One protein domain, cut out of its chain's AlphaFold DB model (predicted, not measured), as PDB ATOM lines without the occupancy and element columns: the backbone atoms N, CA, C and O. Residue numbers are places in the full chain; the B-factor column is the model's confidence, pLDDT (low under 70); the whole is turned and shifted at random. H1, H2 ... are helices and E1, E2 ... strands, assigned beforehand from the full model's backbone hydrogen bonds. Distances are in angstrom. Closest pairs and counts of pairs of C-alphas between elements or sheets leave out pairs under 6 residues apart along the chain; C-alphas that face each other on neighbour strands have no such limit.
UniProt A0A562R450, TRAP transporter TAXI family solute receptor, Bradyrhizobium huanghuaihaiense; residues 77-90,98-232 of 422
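What this domain is: This is residues 77 to 90 and 98 to 232 of the 422 residues of the protein "TRAP transporter TAXI family solute receptor" of Bradyrhizobium huanghuaihaiense (UniProt A0A562R450). One strongly twisted sheet of seven strands runs through the domain, with helices packed over both of its faces: H3 and H4 side by side on one, H2 and H5 meeting about perpendicular on the other. E1 and E4 lie at the core, E2 and E3 extend the sheet beyond E4, and on the other side of E1 come the short E5 at one end and the E6 and E7 hairpin at the other. The printed part has 149 residues with five named helices and seven named strands, in the order E1 H1 E2 H2 E3 H3 E4 H4 E5 H5 E6 E7, and its class is mixed, helices and strands. The sheet is branched and mixed: E2 is parallel to E3 and E4, and the other neighbour pairs are antiparallel. The whole is compact, with a radius of gyration of the C-alphas of 14.1 A and spans of 46 by 32 by 27 A.

Where its parts are: E1, residues 77 to 84, begins with C-alpha 77 at (12.247, -5.414, 72.654) and is 22.2 A long. After the cut come H1, residues 103 to 106, 5.6 A, and E2, residues 110 to 114, 13.0 A. H2, residues 118 to 130, is 18.7 A long, and E3, residues 139 to 143, 13.4 A. H3 holds residues 148 to 153, 8.9 A, and E4 residues 159 to 164, 16.7 A. H4, residues 169 to 182, is the longest helix by residues, 19.1 A from C-alpha 169 at (24.057, -5.337, 77.982) to C-alpha 182. E5 is residues 185 to 187, 6.2 A; H5 residues 193 to 199, 9.9 A; E6 residues 204 to 208, 12.6 A. E7, residues 224 to 232, is 24.5 A long and ends with C-alpha 232 at (10.752, -4.470, 61.790).

How they stand to each other: E1 has E4 on one side, with N 80 and O 162 2.8 A apart, within hydrogen-bond range. On the other side of E1 the pairing is staggered: E7 is beside residues 77 to 79, with N 77 and O 229 at 2.8 A, and E5 beside residues 81 to 84, with N 83 and O 186 at 2.8 A. E2 is the parallel neighbour of E4, N 114 to O 161 2.8 A, and of the edge strand E3, N 111 to O 139 2.8 A. E2, H2 and E3 form a strand-helix-strand unit, two parallel neighbour strands with a helix between, and its crossover is right-handed. E6 and E7 form a hairpin, with N 208 and O 224 at 2.8 A. H4 lies over E1 and E4 at a height over the sheet of 9.2 A and runs along the strands, at 6 degrees to E4 on the local plane. H3 is on the same face and touches H4, C-alphas of Ala 152 and Thr 178 closest at 4.9 A, at a shallow tilt of 17 degrees, the same way. H2 is on the opposite face; with residues 126 to 130 alone it touches H5, C-alphas of Ser 130 and Ile 196 closest at 6.7 A, about perpendicular at 83 degrees. H5 lies over E6 at a height of 8.0 A. H1 only grazes the sheet with residues 103 to 106. In H2, H3, H4 and H5 every O i to N i+4 pair is within hydrogen-bond range; H1 is too short for such a pair.

The domain as a whole: The two C-alphas farthest apart are those of Lys 90 and Leu 232, 48.4 A. Residues 91 to 97 are not printed, and C-alphas 90 and 98 are 16.9 A apart across the cut. Of the links that are printed whole, the one from E6 to E7, residues 209 to 223, is long, and that from H2 to E3 is short. The mean pLDDT of the printed part is 90.8; residues 86 to 90 and residue 98 are under 70.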
ATOM      1  N   ASN A  77      11.796  -6.157  71.484       93.88
ATOM      2  CA  ASN A  77      12.247  -5.414  72.654       93.88
ATOM      3  C   ASN A  77      11.206  -5.549  73.764       93.88
ATOM      4  O   ASN A  77      10.027  -5.320  73.527       93.88
ATOM      5  N   PHE A  78      11.656  -5.851  74.974       95.81
ATOM      6  CA  PHE A  78      10.824  -6.058  76.151       95.81
ATOM      7  C   PHE A  78      10.886  -4.817  77.034       95.81
ATOM      8  O   PHE A  78      11.946  -4.193  77.160       95.81
ATOM      9  N   VAL A  79       9.761  -4.459  77.649       97.44
ATOM     10  CA  VAL A  79       9.737  -3.452  78.709       97.44
ATOM     11  C   VAL A  79      10.268  -4.095  79.985       97.44
ATOM     12  O   VAL A  79       9.776  -5.125  80.433       97.44
ATOM     13  N   VAL A  80      11.279  -3.490  80.592       97.62
ATOM     14  CA  VAL A  80      11.831  -3.939  81.869       97.62
ATOM     15  C   VAL A  80      11.685  -2.793  82.849       97.62
ATOM     16  O   VAL A  80      12.327  -1.755  82.687       97.62
ATOM     17  N   LEU A  81      10.819  -2.977  83.842       97.50
ATOM     18  CA  LEU A  81      10.586  -2.029  84.926       97.50
ATOM     19  C   LEU A  81      11.177  -2.581  86.216       97.50
ATOM     20  O   LEU A  81      10.921  -3.728  86.581       97.50
ATOM     21  N   TRP A  82      11.950  -1.762  86.925       96.12
ATOM     22  CA  TRP A  82      12.455  -2.131  88.242       96.12
ATOM     23  C   TRP A  82      12.558  -0.932  89.178       96.12
ATOM     24  O   TRP A  82      12.769   0.204  88.755       96.12
ATOM     25  N   ALA A  83      12.439  -1.200  90.472       94.69
ATOM     26  CA  ALA A  83      12.657  -0.237  91.540       94.69
ATOM     27  C   ALA A  83      13.770  -0.739  92.476       94.69
ATOM     28  O   ALA A  83      13.819  -1.931  92.790       94.69
ATOM     29  N   PRO A  84      14.671   0.134  92.954       91.38
ATOM     30  CA  PRO A  84      15.642  -0.241  93.966       91.38
ATOM     31  C   PRO A  84      14.945  -0.478  95.312       91.38
ATOM     32  O   PRO A  84      14.074   0.286  95.731       91.38
ATOM     33  N   SER A  85      15.370  -1.509  96.039       79.94
ATOM     34  CA  SER A  85      14.888  -1.783  97.403       79.94
ATOM     35  C   SER A  85      15.439  -0.822  98.471       79.94
ATOM     36  O   SER A  85      14.922  -0.781  99.590       79.94
ATOM     37  N   GLY A  86      16.419   0.016  98.114       65.81
ATOM     38  CA  GLY A  86      17.137   0.910  99.020       65.81
ATOM     39  C   GLY A  86      18.425   0.258  99.541       65.81
ATOM     40  O   GLY A  86      18.513  -0.969  99.612       65.81
ATOM     41  N   PRO A  87      19.458   1.045  99.896       57.16
ATOM     42  CA  PRO A  87      20.714   0.484 100.376       57.16
ATOM     43  C   PRO A  87      20.475  -0.340 101.646       57.16
ATOM     44  O   PRO A  87      19.800   0.109 102.576       57.16
ATOM     45  N   ALA A  88      21.056  -1.541 101.699       52.53
ATOM     46  CA  ALA A  88      21.064  -2.364 102.900       52.53
ATOM     47  C   ALA A  88      21.811  -1.608 104.013       52.53
ATOM     48  O   ALA A  88      23.041  -1.573 104.061       52.53
ATOM     49  N   GLY A  89      21.071  -0.936 104.896       48.62
ATOM     50  CA  GLY A  89      21.661  -0.241 106.032       48.62
ATOM     51  C   GLY A  89      22.393  -1.239 106.929       48.62
ATOM     52  O   GLY A  89      21.791  -2.219 107.370       48.62
ATOM     53  N   LYS A  90      23.666  -0.961 107.251       44.56
ATOM     54  CA  LYS A  90      24.549  -1.788 108.106       44.56
ATOM     55  C   LYS A  90      23.963  -2.171 109.482       44.56
ATOM     56  O   LYS A  90      24.524  -3.037 110.134       44.56
ATOM     57  N   PRO A  98      10.831  -2.846  99.357       55.91
ATOM     58  CA  PRO A  98      10.752  -1.829  98.322       55.91
ATOM     59  C   PRO A  98       9.405  -1.115  98.461       55.91
ATOM     60  O   PRO A  98       8.358  -1.762  98.567       55.91
ATOM     61  N   LYS A  99       9.443   0.223  98.520       75.50
ATOM     62  CA  LYS A  99       8.236   1.063  98.632       75.50
ATOM     63  C   LYS A  99       7.320   0.923  97.412       75.50
ATOM     64  O   LYS A  99       6.164   1.304  97.507       75.50
ATOM     65  N   ILE A 100       7.852   0.399  96.309       89.81
ATOM     66  CA  ILE A 100       7.172   0.165  95.038       89.81
ATOM     67  C   ILE A 100       7.145  -1.343  94.817       89.81
ATOM     68  O   ILE A 100       8.200  -1.983  94.745       89.81
ATOM     69  N   LYS A 101       5.951  -1.928  94.777       90.19
ATOM     70  CA  LYS A 101       5.753  -3.364  94.594       90.19
ATOM     71  C   LYS A 101       5.181  -3.723  93.235       90.19
ATOM     72  O   LYS A 101       5.498  -4.811  92.765       90.19
ATOM     73  N   GLU A 102       4.404  -2.824  92.659       93.62
ATOM     74  CA  GLU A 102       3.682  -2.985  91.402       93.62
ATOM     75  C   GLU A 102       3.697  -1.668  90.615       93.62
ATOM     76  O   GLU A 102       4.135  -0.631  91.119       93.62
ATOM     77  N   VAL A 103       3.216  -1.691  89.370       94.94
ATOM     78  CA  VAL A 103       3.155  -0.490  88.518       94.94
ATOM     79  C   VAL A 103       2.245   0.591  89.122       94.94
ATOM     80  O   VAL A 103       2.540   1.777  88.977       94.94
ATOM     81  N   ALA A 104       1.189   0.212  89.852       94.06
ATOM     82  CA  ALA A 104       0.278   1.159  90.500       94.06
ATOM     83  C   ALA A 104       0.974   2.061  91.542       94.06
ATOM     84  O   ALA A 104       0.635   3.239  91.681       94.06
ATOM     85  N   ASP A 105       2.020   1.550  92.202       94.25
ATOM     86  CA  ASP A 105       2.813   2.287  93.196       94.25
ATOM     87  C   ASP A 105       3.707   3.383  92.582       94.25
ATOM     88  O   ASP A 105       4.342   4.151  93.314       94.25
ATOM     89  N   LEU A 106       3.776   3.481  91.247       94.88
ATOM     90  CA  LEU A 106       4.500   4.549  90.549       94.88
ATOM     91  C   LEU A 106       3.768   5.897  90.601       94.88
ATOM     92  O   LEU A 106       4.354   6.923  90.255       94.88
ATOM     93  N   ALA A 107       2.511   5.939  91.050       94.38
ATOM     94  CA  ALA A 107       1.780   7.189  91.213       94.38
ATOM     95  C   ALA A 107       2.505   8.147  92.182       94.38
ATOM     96  O   ALA A 107       2.770   7.817  93.339       94.38
ATOM     97  N   GLY A 108       2.816   9.361  91.717       92.62
ATOM     98  CA  GLY A 108       3.566  10.364  92.483       92.62
ATOM     99  C   GLY A 108       5.076  10.111  92.552       92.62
ATOM    100  O   GLY A 108       5.750  10.734  93.370       92.62
ATOM    101  N   ARG A 109       5.604   9.185  91.741       94.69
ATOM    102  CA  ARG A 109       7.020   8.794  91.709       94.69
ATOM    103  C   ARG A 109       7.738   9.317  90.476       94.69
ATOM    104  O   ARG A 109       7.114   9.755  89.508       94.69
ATOM    105  N   HIS A 110       9.062   9.236  90.510       94.81
ATOM    106  CA  HIS A 110       9.919   9.611  89.395       94.81
ATOM    107  C   HIS A 110      10.550   8.380  88.734       94.81
ATOM    108  O   HIS A 110      11.242   7.600  89.387       94.81
ATOM    109  N   VAL A 111      10.329   8.204  87.430       96.19
ATOM    110  CA  VAL A 111      10.868   7.085  86.648       96.19
ATOM    111  C   VAL A 111      11.980   7.556  85.712       96.19
ATOM    112  O   VAL A 111      11.786   8.450  84.886       96.19
ATOM    113  N   GLY A 112      13.148   6.920  85.807       95.25
ATOM    114  CA  GLY A 112      14.238   7.079  84.847       95.25
ATOM    115  C   GLY A 112      14.028   6.186  83.627       95.25
ATOM    116  O   GLY A 112      14.072   4.963  83.741       95.25
ATOM    117  N   VAL A 113      13.818   6.770  82.450       95.50
ATOM    118  CA  VAL A 113      13.633   6.039  81.190       95.50
ATOM    119  C   VAL A 113      14.961   5.965  80.439       95.50
ATOM    120  O   VAL A 113      15.518   6.981  80.020       95.50
ATOM    121  N   ILE A 114      15.464   4.749  80.240       92.62
ATOM    122  CA  ILE A 114      16.689   4.492  79.484       92.62
ATOM    123  C   ILE A 114      16.389   4.571  77.989       92.62
ATOM    124  O   ILE A 114      15.464   3.942  77.464       92.62
ATOM    125  N   GLY A 115      17.205   5.354  77.290       86.19
ATOM    126  CA  GLY A 115      17.022   5.693  75.890       86.19
ATOM    127  C   GLY A 115      16.300   7.031  75.720       86.19
ATOM    128  O   GLY A 115      15.270   7.315  76.333       86.19
ATOM    129  N   ARG A 116      16.822   7.854  74.809       79.25
ATOM    130  CA  ARG A 116      16.319   9.212  74.525       79.25
ATOM    131  C   ARG A 116      15.137   9.244  73.547       79.25
ATOM    132  O   ARG A 116      14.831  10.285  72.982       79.25
ATOM    133  N   THR A 117      14.489   8.105  73.306       82.94
ATOM    134  CA  THR A 117      13.384   8.032  72.342       82.94
ATOM    135  C   THR A 117      12.064   8.413  73.004       82.94
ATOM    136  O   THR A 117      11.712   7.878  74.057       82.94
ATOM    137  N   ALA A 118      11.298   9.296  72.357       87.00
ATOM    138  CA  ALA A 118       9.954   9.662  72.810       87.00
ATOM    139  C   ALA A 118       9.008   8.446  72.874       87.00
ATOM    140  O   ALA A 118       8.111   8.399  73.713       87.00
ATOM    141  N   ALA A 119       9.257   7.426  72.045       90.62
ATOM    142  CA  ALA A 119       8.500   6.179  72.026       90.62
ATOM    143  C   ALA A 119       8.558   5.418  73.361       90.62
ATOM    144  O   ALA A 119       7.549   4.871  73.793       90.62
ATOM    145  N   ASN A 120       9.696   5.435  74.068       93.06
ATOM    146  CA  ASN A 120       9.790   4.787  75.382       93.06
ATOM    147  C   ASN A 120       8.909   5.503  76.420       93.06
ATOM    148  O   ASN A 120       8.224   4.847  77.198       93.06
ATOM    149  N   ALA A 121       8.866   6.840  76.406       93.12
ATOM    150  CA  ALA A 121       7.962   7.584  77.283       93.12
ATOM    151  C   ALA A 121       6.491   7.332  76.931       93.12
ATOM    152  O   ALA A 121       5.681   7.131  77.830       93.12
ATOM    153  N   ALA A 122       6.141   7.305  75.641       94.12
ATOM    154  CA  ALA A 122       4.783   6.992  75.199       94.12
ATOM    155  C   ALA A 122       4.341   5.592  75.659       94.12
ATOM    156  O   ALA A 122       3.257   5.454  76.224       94.12
ATOM    157  N   LEU A 123       5.207   4.585  75.515       95.31
ATOM    158  CA  LEU A 123       4.941   3.222  75.976       95.31
ATOM    159  C   LEU A 123       4.757   3.149  77.498       95.31
ATOM    160  O   LEU A 123       3.809   2.523  77.966       95.31
ATOM    161  N   LEU A 124       5.574   3.863  78.282       96.38
ATOM    162  CA  LEU A 124       5.366   3.945  79.732       96.38
ATOM    163  C   LEU A 124       4.011   4.581  80.080       96.38
ATOM    164  O   LEU A 124       3.330   4.102  80.979       96.38
ATOM    165  N   ARG A 125       3.564   5.615  79.353       96.25
ATOM    166  CA  ARG A 125       2.229   6.212  79.568       96.25
ATOM    167  C   ARG A 125       1.100   5.213  79.299       96.25
ATOM    168  O   ARG A 125       0.118   5.223  80.039       96.25
ATOM    169  N   VAL A 126       1.238   4.358  78.283       96.44
ATOM    170  CA  VAL A 126       0.276   3.277  77.991       96.44
ATOM    171  C   VAL A 126       0.240   2.268  79.137       96.44
ATOM    172  O   VAL A 126      -0.840   1.961  79.639       96.44
ATOM    173  N   VAL A 127       1.406   1.820  79.609       96.94
ATOM    174  CA  VAL A 127       1.523   0.887  80.744       96.94
ATOM    175  C   VAL A 127       0.885   1.463  82.012       96.94
ATOM    176  O   VAL A 127       0.085   0.792  82.663       96.94
ATOM    177  N   LEU A 128       1.179   2.729  82.328       96.88
ATOM    178  CA  LEU A 128       0.620   3.424  83.490       96.88
ATOM    179  C   LEU A 128      -0.904   3.536  83.393       96.88
ATOM    180  O   LEU A 128      -1.602   3.167  84.334       96.88
ATOM    181  N   SER A 129      -1.419   3.966  82.237       96.25
ATOM    182  CA  SER A 129      -2.859   4.151  82.019       96.25
ATOM    183  C   SER A 129      -3.626   2.835  82.138       96.25
ATOM    184  O   SER A 129      -4.667   2.788  82.790       96.25
ATOM    185  N   SER A 130      -3.100   1.755  81.553       94.19
ATOM    186  CA  SER A 130      -3.705   0.422  81.657       94.19
ATOM    187  C   SER A 130      -3.680  -0.121  83.083       94.19
ATOM    188  O   SER A 130      -4.611  -0.813  83.477       94.19
ATOM    189  N   SER A 131      -2.683   0.274  83.879       93.31
ATOM    190  CA  SER A 131      -2.569  -0.069  85.303       93.31
ATOM    191  C   SER A 131      -3.344   0.883  86.231       93.31
ATOM    192  O   SER A 131      -3.161   0.841  87.444       93.31
ATOM    193  N   GLY A 132      -4.183   1.778  85.692       93.25
ATOM    194  CA  GLY A 132      -4.986   2.717  86.487       93.25
ATOM    195  C   GLY A 132      -4.218   3.924  87.046       93.25
ATOM    196  O   GLY A 132      -4.753   4.667  87.871       93.25
ATOM    197  N   VAL A 133      -2.978   4.155  86.602       95.56
ATOM    198  CA  VAL A 133      -2.144   5.289  87.019       95.56
ATOM    199  C   VAL A 133      -2.226   6.411  85.992       95.56
ATOM    200  O   VAL A 133      -1.902   6.236  84.819       95.56
ATOM    201  N   ALA A 134      -2.614   7.601  86.449       94.88
ATOM    202  CA  ALA A 134      -2.630   8.792  85.608       94.88
ATOM    203  C   ALA A 134      -1.182   9.174  85.215       94.88
ATOM    204  O   ALA A 134      -0.368   9.419  86.114       94.88
ATOM    205  N   PRO A 135      -0.815   9.204  83.915       93.56
ATOM    206  CA  PRO A 135       0.589   9.353  83.520       93.56
ATOM    207  C   PRO A 135       1.226  10.697  83.894       93.56
ATOM    208  O   PRO A 135       2.441  10.789  84.008       93.56
ATOM    209  N   ASP A 136       0.419  11.737  84.093       94.12
ATOM    210  CA  ASP A 136       0.818  13.063  84.580       94.12
ATOM    211  C   ASP A 136       1.248  13.062  86.054       94.12
ATOM    212  O   ASP A 136       1.994  13.942  86.481       94.12
ATOM    213  N   LYS A 137       0.839  12.050  86.829       93.44
ATOM    214  CA  LYS A 137       1.281  11.861  88.218       93.44
ATOM    215  C   LYS A 137       2.647  11.187  88.327       93.44
ATOM    216  O   LYS A 137       3.123  11.003  89.444       93.44
ATOM    217  N   VAL A 138       3.259  10.789  87.214       95.56
ATOM    218  CA  VAL A 138       4.564  10.125  87.193       95.56
ATOM    219  C   VAL A 138       5.556  11.030  86.480       95.56
ATOM    220  O   VAL A 138       5.427  11.298  85.286       95.56
ATOM    221  N   ALA A 139       6.560  11.509  87.210       94.88
ATOM    222  CA  ALA A 139       7.649  12.259  86.598       94.88
ATOM    223  C   ALA A 139       8.516  11.303  85.764       94.88
ATOM    224  O   ALA A 139       8.727  10.153  86.150       94.88
ATOM    225  N   MET A 140       9.027  11.770  84.625       94.75
ATOM    226  CA  MET A 140       9.866  10.980  83.719       94.75
ATOM    227  C   MET A 140      11.132  11.759  83.371       94.75
ATOM    228  O   MET A 140      11.037  12.879  82.870       94.75
ATOM    229  N   THR A 141      12.299  11.142  83.558       92.81
ATOM    230  CA  THR A 141      13.584  11.688  83.090       92.81
ATOM    231  C   THR A 141      14.255  10.703  82.144       92.81
ATOM    232  O   THR A 141      14.350   9.515  82.440       92.81
ATOM    233  N   HIS A 142      14.718  11.191  80.994       91.50
ATOM    234  CA  HIS A 142      15.383  10.370  79.986       91.50
ATOM    235  C   HIS A 142      16.893  10.348  80.180       91.50
ATOM    236  O   HIS A 142      17.518  11.393  80.347       91.50
ATOM    237  N   PHE A 143      17.485   9.167  80.027       89.75
ATOM    238  CA  PHE A 143      18.930   8.988  80.071       89.75
ATOM    239  C   PHE A 143      19.445   8.354  78.782       89.75
ATOM    240  O   PHE A 143      18.791   7.515  78.157       89.75
ATOM    241  N   GLY A 144      20.640   8.773  78.366       87.50
ATOM    242  CA  GLY A 144      21.381   8.089  77.313       87.50
ATOM    243  C   GLY A 144      21.787   6.683  77.757       87.50
ATOM    244  O   GLY A 144      21.957   6.416  78.945       87.50
ATOM    245  N   THR A 145      21.954   5.775  76.798       85.31
ATOM    246  CA  THR A 145      22.411   4.398  77.058       85.31
ATOM    247  C   THR A 145      23.863   4.341  77.549       85.31
ATOM    248  O   THR A 145      24.308   3.315  78.040       85.31
ATOM    249  N   ASP A 146      24.595   5.448  77.430       87.50
ATOM    250  CA  ASP A 146      25.960   5.692  77.896       87.50
ATOM    251  C   ASP A 146      26.034   6.226  79.340       87.50
ATOM    252  O   ASP A 146      27.113   6.283  79.926       87.50
ATOM    253  N   ARG A 147      24.896   6.598  79.945       88.75
ATOM    254  CA  ARG A 147      24.817   7.261  81.264       88.75
ATOM    255  C   ARG A 147      24.223   6.386  82.366       88.75
ATOM    256  O   ARG A 147      23.634   6.882  83.324       88.75
ATOM    257  N   ILE A 148      24.392   5.074  82.247       88.38
ATOM    258  CA  ILE A 148      23.831   4.084  83.179       88.38
ATOM    259  C   ILE A 148      24.271   4.340  84.633       88.38
ATOM    260  O   ILE A 148      23.465   4.286  85.559       88.38
ATOM    261  N   GLU A 149      25.549   4.656  84.832       88.62
ATOM    262  CA  GLU A 149      26.136   4.897  86.156       88.62
ATOM    263  C   GLU A 149      25.660   6.215  86.799       88.62
ATOM    264  O   GLU A 149      25.581   6.314  88.022       88.62
ATOM    265  N   GLU A 150      25.339   7.230  85.991       89.19
ATOM    266  CA  GLU A 150      24.734   8.489  86.457       89.19
ATOM    267  C   GLU A 150      23.293   8.232  86.917       89.19
ATOM    268  O   GLU A 150      22.937   8.553  88.051       89.19
ATOM    269  N   LEU A 151      22.512   7.541  86.080       86.81
ATOM    270  CA  LEU A 151      21.134   7.137  86.366       86.81
ATOM    271  C   LEU A 151      21.029   6.312  87.655       86.81
ATOM    272  O   LEU A 151      20.153   6.561  88.479       86.81
ATOM    273  N   ALA A 152      21.938   5.358  87.872       87.50
ATOM    274  CA  ALA A 152      21.913   4.518  89.068       87.50
ATOM    275  C   ALA A 152      22.207   5.296  90.365       87.50
ATOM    276  O   ALA A 152      21.762   4.878  91.435       87.50
ATOM    277  N   ARG A 153      22.951   6.409  90.296       89.12
ATOM    278  CA  ARG A 153      23.303   7.247  91.458       89.12
ATOM    279  C   ARG A 153      22.274   8.324  91.764       89.12
ATOM    280  O   ARG A 153      22.260   8.826  92.887       89.12
ATOM    281  N   ASP A 154      21.431   8.675  90.800       89.25
ATOM    282  CA  ASP A 154      20.423   9.708  90.981       89.25
ATOM    283  C   ASP A 154      19.374   9.267  92.015       89.25
ATOM    284  O   ASP A 154      18.564   8.361  91.795       89.25
ATOM    285  N   ALA A 155      19.414   9.906  93.185       86.50
ATOM    286  CA  ALA A 155      18.510   9.632  94.295       86.50
ATOM    287  C   ALA A 155      17.104  10.219  94.084       86.50
ATOM    288  O   ALA A 155      16.196   9.862  94.833       86.50
ATOM    289  N   SER A 156      16.921  11.098  93.090       88.06
ATOM    290  CA  SER A 156      15.616  11.668  92.742       88.06
ATOM    291  C   SER A 156      14.717  10.680  91.998       88.06
ATOM    292  O   SER A 156      13.511  10.898  91.939       88.06
ATOM    293  N   LEU A 157      15.292   9.604  91.453       92.12
ATOM    294  CA  LEU A 157      14.568   8.547  90.756       92.12
ATOM    295  C   LEU A 157      14.069   7.497  91.756       92.12
ATOM    296  O   LEU A 157      14.794   7.068  92.655       92.12
ATOM    297  N   ASP A 158      12.836   7.044  91.597       93.06
ATOM    298  CA  ASP A 158      12.240   5.993  92.420       93.06
ATOM    299  C   ASP A 158      12.182   4.642  91.693       93.06
ATOM    300  O   ASP A 158      12.170   3.600  92.343       93.06
ATOM    301  N   ALA A 159      12.142   4.647  90.360       95.44
ATOM    302  CA  ALA A 159      12.128   3.452  89.523       95.44
ATOM    303  C   ALA A 159      12.780   3.728  88.163       95.44
ATOM    304  O   ALA A 159      13.066   4.873  87.807       95.44
ATOM    305  N   PHE A 160      13.006   2.670  87.395       95.81
ATOM    306  CA  PHE A 160      13.683   2.724  86.110       95.81
ATOM    307  C   PHE A 160      12.939   1.890  85.074       95.81
ATOM    308  O   PHE A 160      12.327   0.873  85.409       95.81
ATOM    309  N   MET A 161      13.018   2.317  83.816       96.94
ATOM    310  CA  MET A 161      12.484   1.589  82.673       96.94
ATOM    311  C   MET A 161      13.527   1.472  81.567       96.94
ATOM    312  O   MET A 161      14.062   2.480  81.107       96.94
ATOM    313  N   ALA A 162      13.741   0.258  81.070       95.56
ATOM    314  CA  ALA A 162      14.456  -0.001  79.825       95.56
ATOM    315  C   ALA A 162      13.518  -0.668  78.813       95.56
ATOM    316  O   ALA A 162      12.617  -1.412  79.192       95.56
ATOM    317  N   VAL A 163      13.733  -0.400  77.523       94.31
ATOM    318  CA  VAL A 163      13.009  -1.061  76.426       94.31
ATOM    319  C   VAL A 163      14.038  -1.596  75.444       94.31
ATOM    320  O   VAL A 163      14.630  -0.833  74.677       94.31
ATOM    321  N   GLY A 164      14.276  -2.903  75.481       91.69
ATOM    322  CA  GLY A 164      15.377  -3.520  74.747       91.69
ATOM    323  C   GLY A 164      15.288  -5.044  74.708       91.69
ATOM    324  O   GLY A 164      14.439  -5.624  75.384       91.69
ATOM    325  N   PRO A 165      16.138  -5.706  73.913       90.31
ATOM    326  CA  PRO A 165      16.264  -7.161  73.934       90.31
ATOM    327  C   PRO A 165      16.694  -7.661  75.313       90.31
ATOM    328  O   PRO A 165      17.412  -6.963  76.034       90.31
ATOM    329  N   LEU A 166      16.283  -8.875  75.674       88.19
ATOM    330  CA  LEU A 166      16.601  -9.454  76.983       88.19
ATOM    331  C   LEU A 166      18.096  -9.745  77.168       88.19
ATOM    332  O   LEU A 166      18.601  -9.670  78.282       88.19
ATOM    333  N   ASP A 167      18.812 -10.018  76.079       84.81
ATOM    334  CA  ASP A 167      20.263 -10.219  76.047       84.81
ATOM    335  C   ASP A 167      21.055  -8.902  75.912       84.81
ATOM    336  O   ASP A 167      22.278  -8.913  75.745       84.81
ATOM    337  N   SER A 168      20.383  -7.748  75.995       85.62
ATOM    338  CA  SER A 168      21.038  -6.447  75.904       85.62
ATOM    339  C   SER A 168      21.865  -6.136  77.149       85.62
ATOM    340  O   SER A 168      21.341  -6.040  78.264       85.62
ATOM    341  N   LYS A 169      23.153  -5.838  76.933       89.00
ATOM    342  CA  LYS A 169      24.057  -5.337  77.982       89.00
ATOM    343  C   LYS A 169      23.569  -4.037  78.617       89.00
ATOM    344  O   LYS A 169      23.813  -3.816  79.789       89.00
ATOM    345  N   ILE A 170      22.844  -3.196  77.878       90.25
ATOM    346  CA  ILE A 170      22.350  -1.912  78.396       90.25
ATOM    347  C   ILE A 170      21.406  -2.145  79.582       90.25
ATOM    348  O   ILE A 170      21.532  -1.491  80.616       90.25
ATOM    349  N   THR A 171      20.474  -3.091  79.445       92.69
ATOM    350  CA  THR A 171      19.509  -3.408  80.503       92.69
ATOM    351  C   THR A 171      20.186  -4.125  81.667       92.69
ATOM    352  O   THR A 171      20.003  -3.716  82.813       92.69
ATOM    353  N   SER A 172      20.997  -5.155  81.397       93.62
ATOM    354  CA  SER A 172      21.667  -5.909  82.464       93.62
ATOM    355  C   SER A 172      22.669  -5.051  83.245       93.62
ATOM    356  O   SER A 172      22.674  -5.098  84.476       93.62
ATOM    357  N   ASP A 173      23.438  -4.188  82.573       93.94
ATOM    358  CA  ASP A 173      24.373  -3.265  83.222       93.94
ATOM    359  C   ASP A 173      23.631  -2.223  84.068       93.94
ATOM    360  O   ASP A 173      24.101  -1.880  85.154       93.94
ATOM    361  N   ALA A 174      22.458  -1.748  83.632       94.31
ATOM    362  CA  ALA A 174      21.646  -0.802  84.400       94.31
ATOM    363  C   ALA A 174      21.005  -1.415  85.643       94.31
ATOM    364  O   ALA A 174      21.040  -0.812  86.723       94.31
ATOM    365  N   VAL A 175      20.482  -2.633  85.523       94.69
ATOM    366  CA  VAL A 175      20.001  -3.422  86.661       94.69
ATOM    367  C   VAL A 175      21.151  -3.661  87.643       94.69
ATOM    368  O   VAL A 175      21.012  -3.384  88.835       94.69
ATOM    369  N   ALA A 176      22.321  -4.083  87.156       94.31
ATOM    370  CA  ALA A 176      23.490  -4.333  87.991       94.31
ATOM    371  C   ALA A 176      24.035  -3.052  88.648       94.31
ATOM    372  O   ALA A 176      24.391  -3.067  89.826       94.31
ATOM    373  N   ALA A 177      24.079  -1.927  87.931       93.69
ATOM    374  CA  ALA A 177      24.486  -0.633  88.480       93.69
ATOM    375  C   ALA A 177      23.524  -0.159  89.578       93.69
ATOM    376  O   ALA A 177      23.969   0.310  90.632       93.69
ATOM    377  N   THR A 178      22.218  -0.354  89.366       92.50
ATOM    378  CA  THR A 178      21.185  -0.101  90.379       92.50
ATOM    379  C   THR A 178      21.421  -0.973  91.608       92.50
ATOM    380  O   THR A 178      21.463  -0.449  92.718       92.50
ATOM    381  N   ALA A 179      21.662  -2.272  91.415       92.31
ATOM    382  CA  ALA A 179      21.919  -3.215  92.497       92.31
ATOM    383  C   ALA A 179      23.132  -2.821  93.352       92.31
ATOM    384  O   ALA A 179      23.051  -2.786  94.581       92.31
ATOM    385  N   ARG A 180      24.246  -2.462  92.695       90.94
ATOM    386  CA  ARG A 180      25.487  -2.021  93.354       90.94
ATOM    387  C   ARG A 180      25.302  -0.730  94.150       90.94
ATOM    388  O   ARG A 180      25.888  -0.585  95.219       90.94
ATOM    389  N   THR A 181      24.523   0.212  93.623       89.75
ATOM    390  CA  THR A 181      24.461   1.586  94.147       89.75
ATOM    391  C   THR A 181      23.301   1.800  95.118       89.75
ATOM    392  O   THR A 181      23.435   2.523  96.104       89.75
ATOM    393  N   ARG A 182      22.146   1.185  94.846       88.06
ATOM    394  CA  ARG A 182      20.865   1.473  95.508       88.06
ATOM    395  C   ARG A 182      20.176   0.248  96.107       88.06
ATOM    396  O   ARG A 182      19.067   0.389  96.619       88.06
ATOM    397  N   GLY A 183      20.843  -0.906  96.111       87.25
ATOM    398  CA  GLY A 183      20.314  -2.156  96.652       87.25
ATOM    399  C   GLY A 183      19.557  -2.983  95.615       87.25
ATOM    400  O   GLY A 183      19.348  -2.551  94.485       87.25
ATOM    401  N   GLU A 184      19.165  -4.190  96.019       89.44
ATOM    402  CA  GLU A 184      18.605  -5.225  95.145       89.44
ATOM    403  C   GLU A 184      17.431  -4.703  94.286       89.44
ATOM    404  O   GLU A 184      16.516  -4.066  94.828       89.44
ATOM    405  N   PRO A 185      17.444  -4.943  92.961       92.75
ATOM    406  CA  PRO A 185      16.395  -4.493  92.061       92.75
ATOM    407  C   PRO A 185      15.145  -5.359  92.233       92.75
ATOM    408  O   PRO A 185      15.182  -6.576  92.071       92.75
ATOM    409  N   LYS A 186      14.009  -4.720  92.516       93.75
ATOM    410  CA  LYS A 186      12.698  -5.354  92.427       93.75
ATOM    411  C   LYS A 186      12.105  -5.092  91.049       93.75
ATOM    412  O   LYS A 186      11.795  -3.948  90.729       93.75
ATOM    413  N   PHE A 187      11.909  -6.149  90.275       95.75
ATOM    414  CA  PHE A 187      11.229  -6.084  88.985       95.75
ATOM    415  C   PHE A 187       9.720  -5.917  89.179       95.75
ATOM    416  O   PHE A 187       9.138  -6.506  90.091       95.75
ATOM    417  N   LEU A 188       9.109  -5.078  88.346       96.62
ATOM    418  CA  LEU A 188       7.684  -4.761  88.387       96.62
ATOM    419  C   LEU A 188       7.008  -5.434  87.191       96.62
ATOM    420  O   LEU A 188       7.334  -5.113  86.048       96.62
ATOM    421  N   ALA A 189       6.091  -6.360  87.464       97.12
ATOM    422  CA  ALA A 189       5.284  -7.002  86.433       97.12
ATOM    423  C   ALA A 189       4.253  -6.024  85.861       97.12
ATOM    424  O   ALA A 189       3.694  -5.197  86.585       97.12
ATOM    425  N   ILE A 190       3.994  -6.135  84.562       97.56
ATOM    426  CA  ILE A 190       2.912  -5.435  83.875       97.56
ATOM    427  C   ILE A 190       1.758  -6.427  83.734       97.56
ATOM    428  O   ILE A 190       1.542  -6.973  82.662       97.56
ATOM    429  N   GLU A 191       1.000  -6.624  84.811       95.12
ATOM    430  CA  GLU A 191      -0.136  -7.572  84.873       95.12
ATOM    431  C   GLU A 191      -1.268  -7.250  83.876       95.12
ATOM    432  O   GLU A 191      -2.213  -8.006  83.689       95.12
ATOM    433  N   THR A 192      -1.210  -6.071  83.253       95.12
ATOM    434  CA  THR A 192      -2.178  -5.614  82.251       95.12
ATOM    435  C   THR A 192      -1.660  -5.763  80.819       95.12
ATOM    436  O   THR A 192      -2.257  -5.200  79.900       95.12
ATOM    437  N   SER A 193      -0.562  -6.492  80.595       94.75
ATOM    438  CA  SER A 193       0.063  -6.660  79.275       94.75
ATOM    439  C   SER A 193      -0.884  -7.273  78.240       94.75
ATOM    440  O   SER A 193      -0.925  -6.786  77.109       94.75
ATOM    441  N   GLU A 194      -1.708  -8.258  78.611       94.81
ATOM    442  CA  GLU A 194      -2.736  -8.828  77.728       94.81
ATOM    443  C   GLU A 194      -3.784  -7.782  77.321       94.81
ATOM    444  O   GLU A 194      -4.131  -7.647  76.145       94.81
ATOM    445  N   ALA A 195      -4.250  -6.975  78.279       93.81
ATOM    446  CA  ALA A 195      -5.204  -5.902  78.014       93.81
ATOM    447  C   ALA A 195      -4.593  -4.791  77.143       93.81
ATOM    448  O   ALA A 195      -5.290  -4.202  76.313       93.81
ATOM    449  N   ILE A 196      -3.297  -4.508  77.314       94.62
ATOM    450  CA  ILE A 196      -2.543  -3.583  76.462       94.62
ATOM    451  C   ILE A 196      -2.469  -4.134  75.039       94.62
ATOM    452  O   ILE A 196      -2.822  -3.406  74.117       94.62
ATOM    453  N   ALA A 197      -2.078  -5.397  74.859       91.56
ATOM    454  CA  ALA A 197      -1.980  -6.030  73.544       91.56
ATOM    455  C   ALA A 197      -3.334  -6.056  72.812       91.56
ATOM    456  O   ALA A 197      -3.393  -5.806  71.611       91.56
ATOM    457  N   LEU A 198      -4.437  -6.270  73.541       91.06
ATOM    458  CA  LEU A 198      -5.788  -6.250  72.975       91.06
ATOM    459  C   LEU A 198      -6.228  -4.845  72.524       91.06
ATOM    460  O   LEU A 198      -6.871  -4.700  71.489       91.06
ATOM    461  N   LYS A 199      -5.911  -3.801  73.303       91.50
ATOM    462  CA  LYS A 199      -6.285  -2.406  72.987       91.50
ATOM    463  C   LYS A 199      -5.340  -1.734  71.995       91.50
ATOM    464  O   LYS A 199      -5.726  -0.771  71.336       91.50
ATOM    465  N   HIS A 200      -4.103  -2.207  71.932       89.94
ATOM    466  CA  HIS A 200      -3.024  -1.646  71.135       89.94
ATOM    467  C   HIS A 200      -2.292  -2.786  70.405       89.94
ATOM    468  O   HIS A 200      -1.236  -3.218  70.872       89.94
ATOM    469  N   PRO A 201      -2.797  -3.241  69.242       86.38
ATOM    470  CA  PRO A 201      -2.261  -4.398  68.503       86.38
ATOM    471  C   PRO A 201      -0.782  -4.304  68.080       86.38
ATOM    472  O   PRO A 201      -0.173  -5.292  67.681       86.38
ATOM    473  N   ARG A 202      -0.183  -3.112  68.166       87.94
ATOM    474  CA  ARG A 202       1.263  -2.864  68.005       87.94
ATOM    475  C   ARG A 202       2.142  -3.418  69.138       87.94
ATOM    476  O   ARG A 202       3.363  -3.449  68.988       87.94
ATOM    477  N   TYR A 203       1.540  -3.793  70.264       92.62
ATOM    478  CA  TYR A 203       2.205  -4.353  71.438       92.62
ATOM    479  C   TYR A 203       1.826  -5.820  71.636       92.62
ATOM    480  O   TYR A 203       0.738  -6.252  71.263       92.62
ATOM    481  N   GLU A 204       2.714  -6.583  72.267       91.69
ATOM    482  CA  GLU A 204       2.485  -8.000  72.566       91.69
ATOM    483  C   GLU A 204       2.676  -8.270  74.059       91.69
ATOM    484  O   GLU A 204       3.577  -7.697  74.673       91.69
ATOM    485  N   SER A 205       1.845  -9.144  74.630       94.12
ATOM    486  CA  SER A 205       2.061  -9.679  75.976       94.12
ATOM    487  C   SER A 205       3.147 -10.748  75.926       94.12
ATOM    488  O   SER A 205       3.102 -11.633  75.074       94.12
ATOM    489  N   GLU A 206       4.135 -10.635  76.805       93.62
ATOM    490  CA  GLU A 206       5.292 -11.524  76.865       93.62
ATOM    491  C   GLU A 206       5.756 -11.713  78.316       93.62
ATOM    492  O   GLU A 206       5.419 -10.936  79.209       93.62
ATOM    493  N   GLU A 207       6.599 -12.717  78.552       93.12
ATOM    494  CA  GLU A 207       7.205 -12.974  79.861       93.12
ATOM    495  C   GLU A 207       8.726 -12.792  79.819       93.12
ATOM    496  O   GLU A 207       9.411 -13.261  78.906       93.12
ATOM    497  N   ILE A 208       9.283 -12.166  80.856       93.94
ATOM    498  CA  ILE A 208      10.723 -12.144  81.109       93.94
ATOM    499  C   ILE A 208      11.079 -13.388  81.936       93.94
ATOM    500  O   ILE A 208      10.569 -13.534  83.052       93.94
ATOM    501  N   PRO A 209      11.955 -14.278  81.440       91.81
ATOM    502  CA  PRO A 209      12.375 -15.456  82.182       91.81
ATOM    503  C   PRO A 209      13.281 -15.087  83.371       91.81
ATOM    504  O   PRO A 209      13.996 -14.078  83.318       91.81
ATOM    505  N   PRO A 210      13.300 -15.913  84.434       92.50
ATOM    506  CA  PRO A 210      14.201 -15.714  85.562       92.50
ATOM    507  C   PRO A 210      15.670 -15.794  85.129       92.50
ATOM    508  O   PRO A 210      16.017 -16.441  84.139       92.50
ATOM    509  N   SER A 211      16.538 -15.140  85.898       92.94
ATOM    510  CA  SER A 211      18.000 -15.139  85.723       92.94
ATOM    511  C   SER A 211      18.536 -14.566  84.405       92.94
ATOM    512  O   SER A 211      19.726 -14.706  84.117       92.94
ATOM    513  N   VAL A 212      17.702 -13.908  83.595       92.94
ATOM    514  CA  VAL A 212      18.119 -13.398  82.280       92.94
ATOM    515  C   VAL A 212      19.131 -12.250  82.370       92.94
ATOM    516  O   VAL A 212      19.977 -12.109  81.490       92.94
ATOM    517  N   PHE A 213      19.086 -11.450  83.441       94.06
ATOM    518  CA  PHE A 213      19.993 -10.314  83.640       94.06
ATOM    519  C   PHE A 213      21.175 -10.641  84.550       94.06
ATOM    520  O   PHE A 213      22.224 -10.009  84.431       94.06
ATOM    521  N   ASN A 214      21.014 -11.601  85.461       92.88
ATOM    522  CA  ASN A 214      22.079 -12.097  86.326       92.88
ATOM    523  C   ASN A 214      21.722 -13.491  86.854       92.88
ATOM    524  O   ASN A 214      20.569 -13.735  87.204       92.88
ATOM    525  N   ALA A 215      22.708 -14.386  86.935       90.44
ATOM    526  CA  ALA A 215      22.489 -15.761  87.386       90.44
ATOM    527  C   ALA A 215      22.491 -15.906  88.917       90.44
ATOM    528  O   ALA A 215      21.702 -16.683  89.449       90.44
ATOM    529  N   ASP A 216      23.355 -15.164  89.619       87.50
ATOM    530  CA  ASP A 216      23.466 -15.201  91.082       87.50
ATOM    531  C   ASP A 216      23.798 -13.804  91.658       87.50
ATOM    532  O   ASP A 216      24.871 -13.262  91.361       87.50
ATOM    533  N   PRO A 217      22.885 -13.165  92.419       87.38
ATOM    534  CA  PRO A 217      21.503 -13.595  92.633       87.38
ATOM    535  C   PRO A 217      20.697 -13.571  91.323       87.38
ATOM    536  O   PRO A 217      20.935 -12.730  90.452       87.38
ATOM    537  N   ALA A 218      19.748 -14.497  91.192       90.81
ATOM    538  CA  ALA A 218      18.884 -14.623  90.021       90.81
ATOM    539  C   ALA A 218      18.058 -13.346  89.799       90.81
ATOM    540  O   ALA A 218      17.224 -12.991  90.635       90.81
ATOM    541  N   TRP A 219      18.276 -12.663  88.671       93.75
ATOM    542  CA  TRP A 219      17.528 -11.463  88.290       93.75
ATOM    543  C   TRP A 219      16.874 -11.600  86.907       93.75
ATOM    544  O   TRP A 219      17.597 -11.732  85.915       93.75
ATOM    545  N   PRO A 220      15.533 -11.499  86.817       93.69
ATOM    546  CA  PRO A 220      14.581 -11.545  87.935       93.69
ATOM    547  C   PRO A 220      14.610 -12.913  88.646       93.69
ATOM    548  O   PRO A 220      15.100 -13.893  88.085       93.69
ATOM    549  N   GLY A 221      14.124 -12.972  89.890       91.38
ATOM    550  CA  GLY A 221      14.082 -14.222  90.665       91.38
ATOM    551  C   GLY A 221      13.008 -15.198  90.178       91.38
ATOM    552  O   GLY A 221      13.202 -16.407  90.242       91.38
ATOM    553  N   ASP A 222      11.922 -14.659  89.626       92.44
ATOM    554  CA  ASP A 222      10.797 -15.385  89.039       92.44
ATOM    555  C   ASP A 222      10.476 -14.808  87.654       92.44
ATOM    556  O   ASP A 222      11.041 -13.792  87.238       92.44
ATOM    557  N   LYS A 223       9.548 -15.448  86.937       93.12
ATOM    558  CA  LYS A 223       8.998 -14.901  85.693       93.12
ATOM    559  C   LYS A 223       8.303 -13.560  85.945       93.12
ATOM    560  O   LYS A 223       7.591 -13.412  86.936       93.12
ATOM    561  N   VAL A 224       8.480 -12.609  85.031       96.88
ATOM    562  CA  VAL A 224       7.856 -11.278  85.109       96.88
ATOM    563  C   VAL A 224       7.050 -11.023  83.844       96.88
ATOM    564  O   VAL A 224       7.617 -10.953  82.756       96.88
ATOM    565  N   GLU A 225       5.737 -10.870  83.987       96.69
ATOM    566  CA  GLU A 225       4.851 -10.489  82.887       96.69
ATOM    567  C   GLU A 225       5.170  -9.068  82.409       96.69
ATOM    568  O   GLU A 225       5.419  -8.161  83.212       96.69
ATOM    569  N   THR A 226       5.215  -8.872  81.096       97.69
ATOM    570  CA  THR A 226       5.576  -7.595  80.493       97.69
ATOM    571  C   THR A 226       4.945  -7.395  79.116       97.69
ATOM    572  O   THR A 226       4.273  -8.258  78.559       97.69
ATOM    573  N   VAL A 227       5.184  -6.217  78.552       96.75
ATOM    574  CA  VAL A 227       4.836  -5.854  77.185       96.75
ATOM    575  C   VAL A 227       6.098  -5.844  76.326       96.75
ATOM    576  O   VAL A 227       7.161  -5.394  76.765       96.75
ATOM    577  N   SER A 228       5.982  -6.287  75.077       94.88
ATOM    578  CA  SER A 228       7.038  -6.181  74.076       94.88
ATOM    579  C   SER A 228       6.610  -5.381  72.844       94.88
ATOM    580  O   SER A 228       5.425  -5.183  72.567       94.88
ATOM    581  N   VAL A 229       7.610  -4.894  72.109       94.19
ATOM    582  CA  VAL A 229       7.467  -4.211  70.823       94.19
ATOM    583  C   VAL A 229       8.479  -4.753  69.819       94.19
ATOM    584  O   VAL A 229       9.668  -4.910  70.116       94.19
ATOM    585  N   SER A 230       8.025  -4.992  68.595       93.12
ATOM    586  CA  SER A 230       8.865  -5.502  67.510       93.12
ATOM    587  C   SER A 230       9.610  -4.379  66.785       93.12
ATOM    588  O   SER A 230       9.039  -3.336  66.464       93.12
ATOM    589  N   HIS A 231      10.890  -4.598  66.485       93.75
ATOM    590  CA  HIS A 231      11.606  -3.851  65.450       93.75
ATOM    591  C   HIS A 231      11.488  -4.610  64.136       93.75
ATOM    592  O   HIS A 231      11.717  -5.818  64.086       93.75
ATOM    593  N   LEU A 232      11.129  -3.903  63.075       95.00
ATOM    594  CA  LEU A 232      10.752  -4.470  61.790       95.00
ATOM    595  C   LEU A 232      11.614  -3.866  60.686       95.00
ATOM    596  O   LEU A 232      11.866  -2.661  60.676       95.00
TER     597      LEU A 232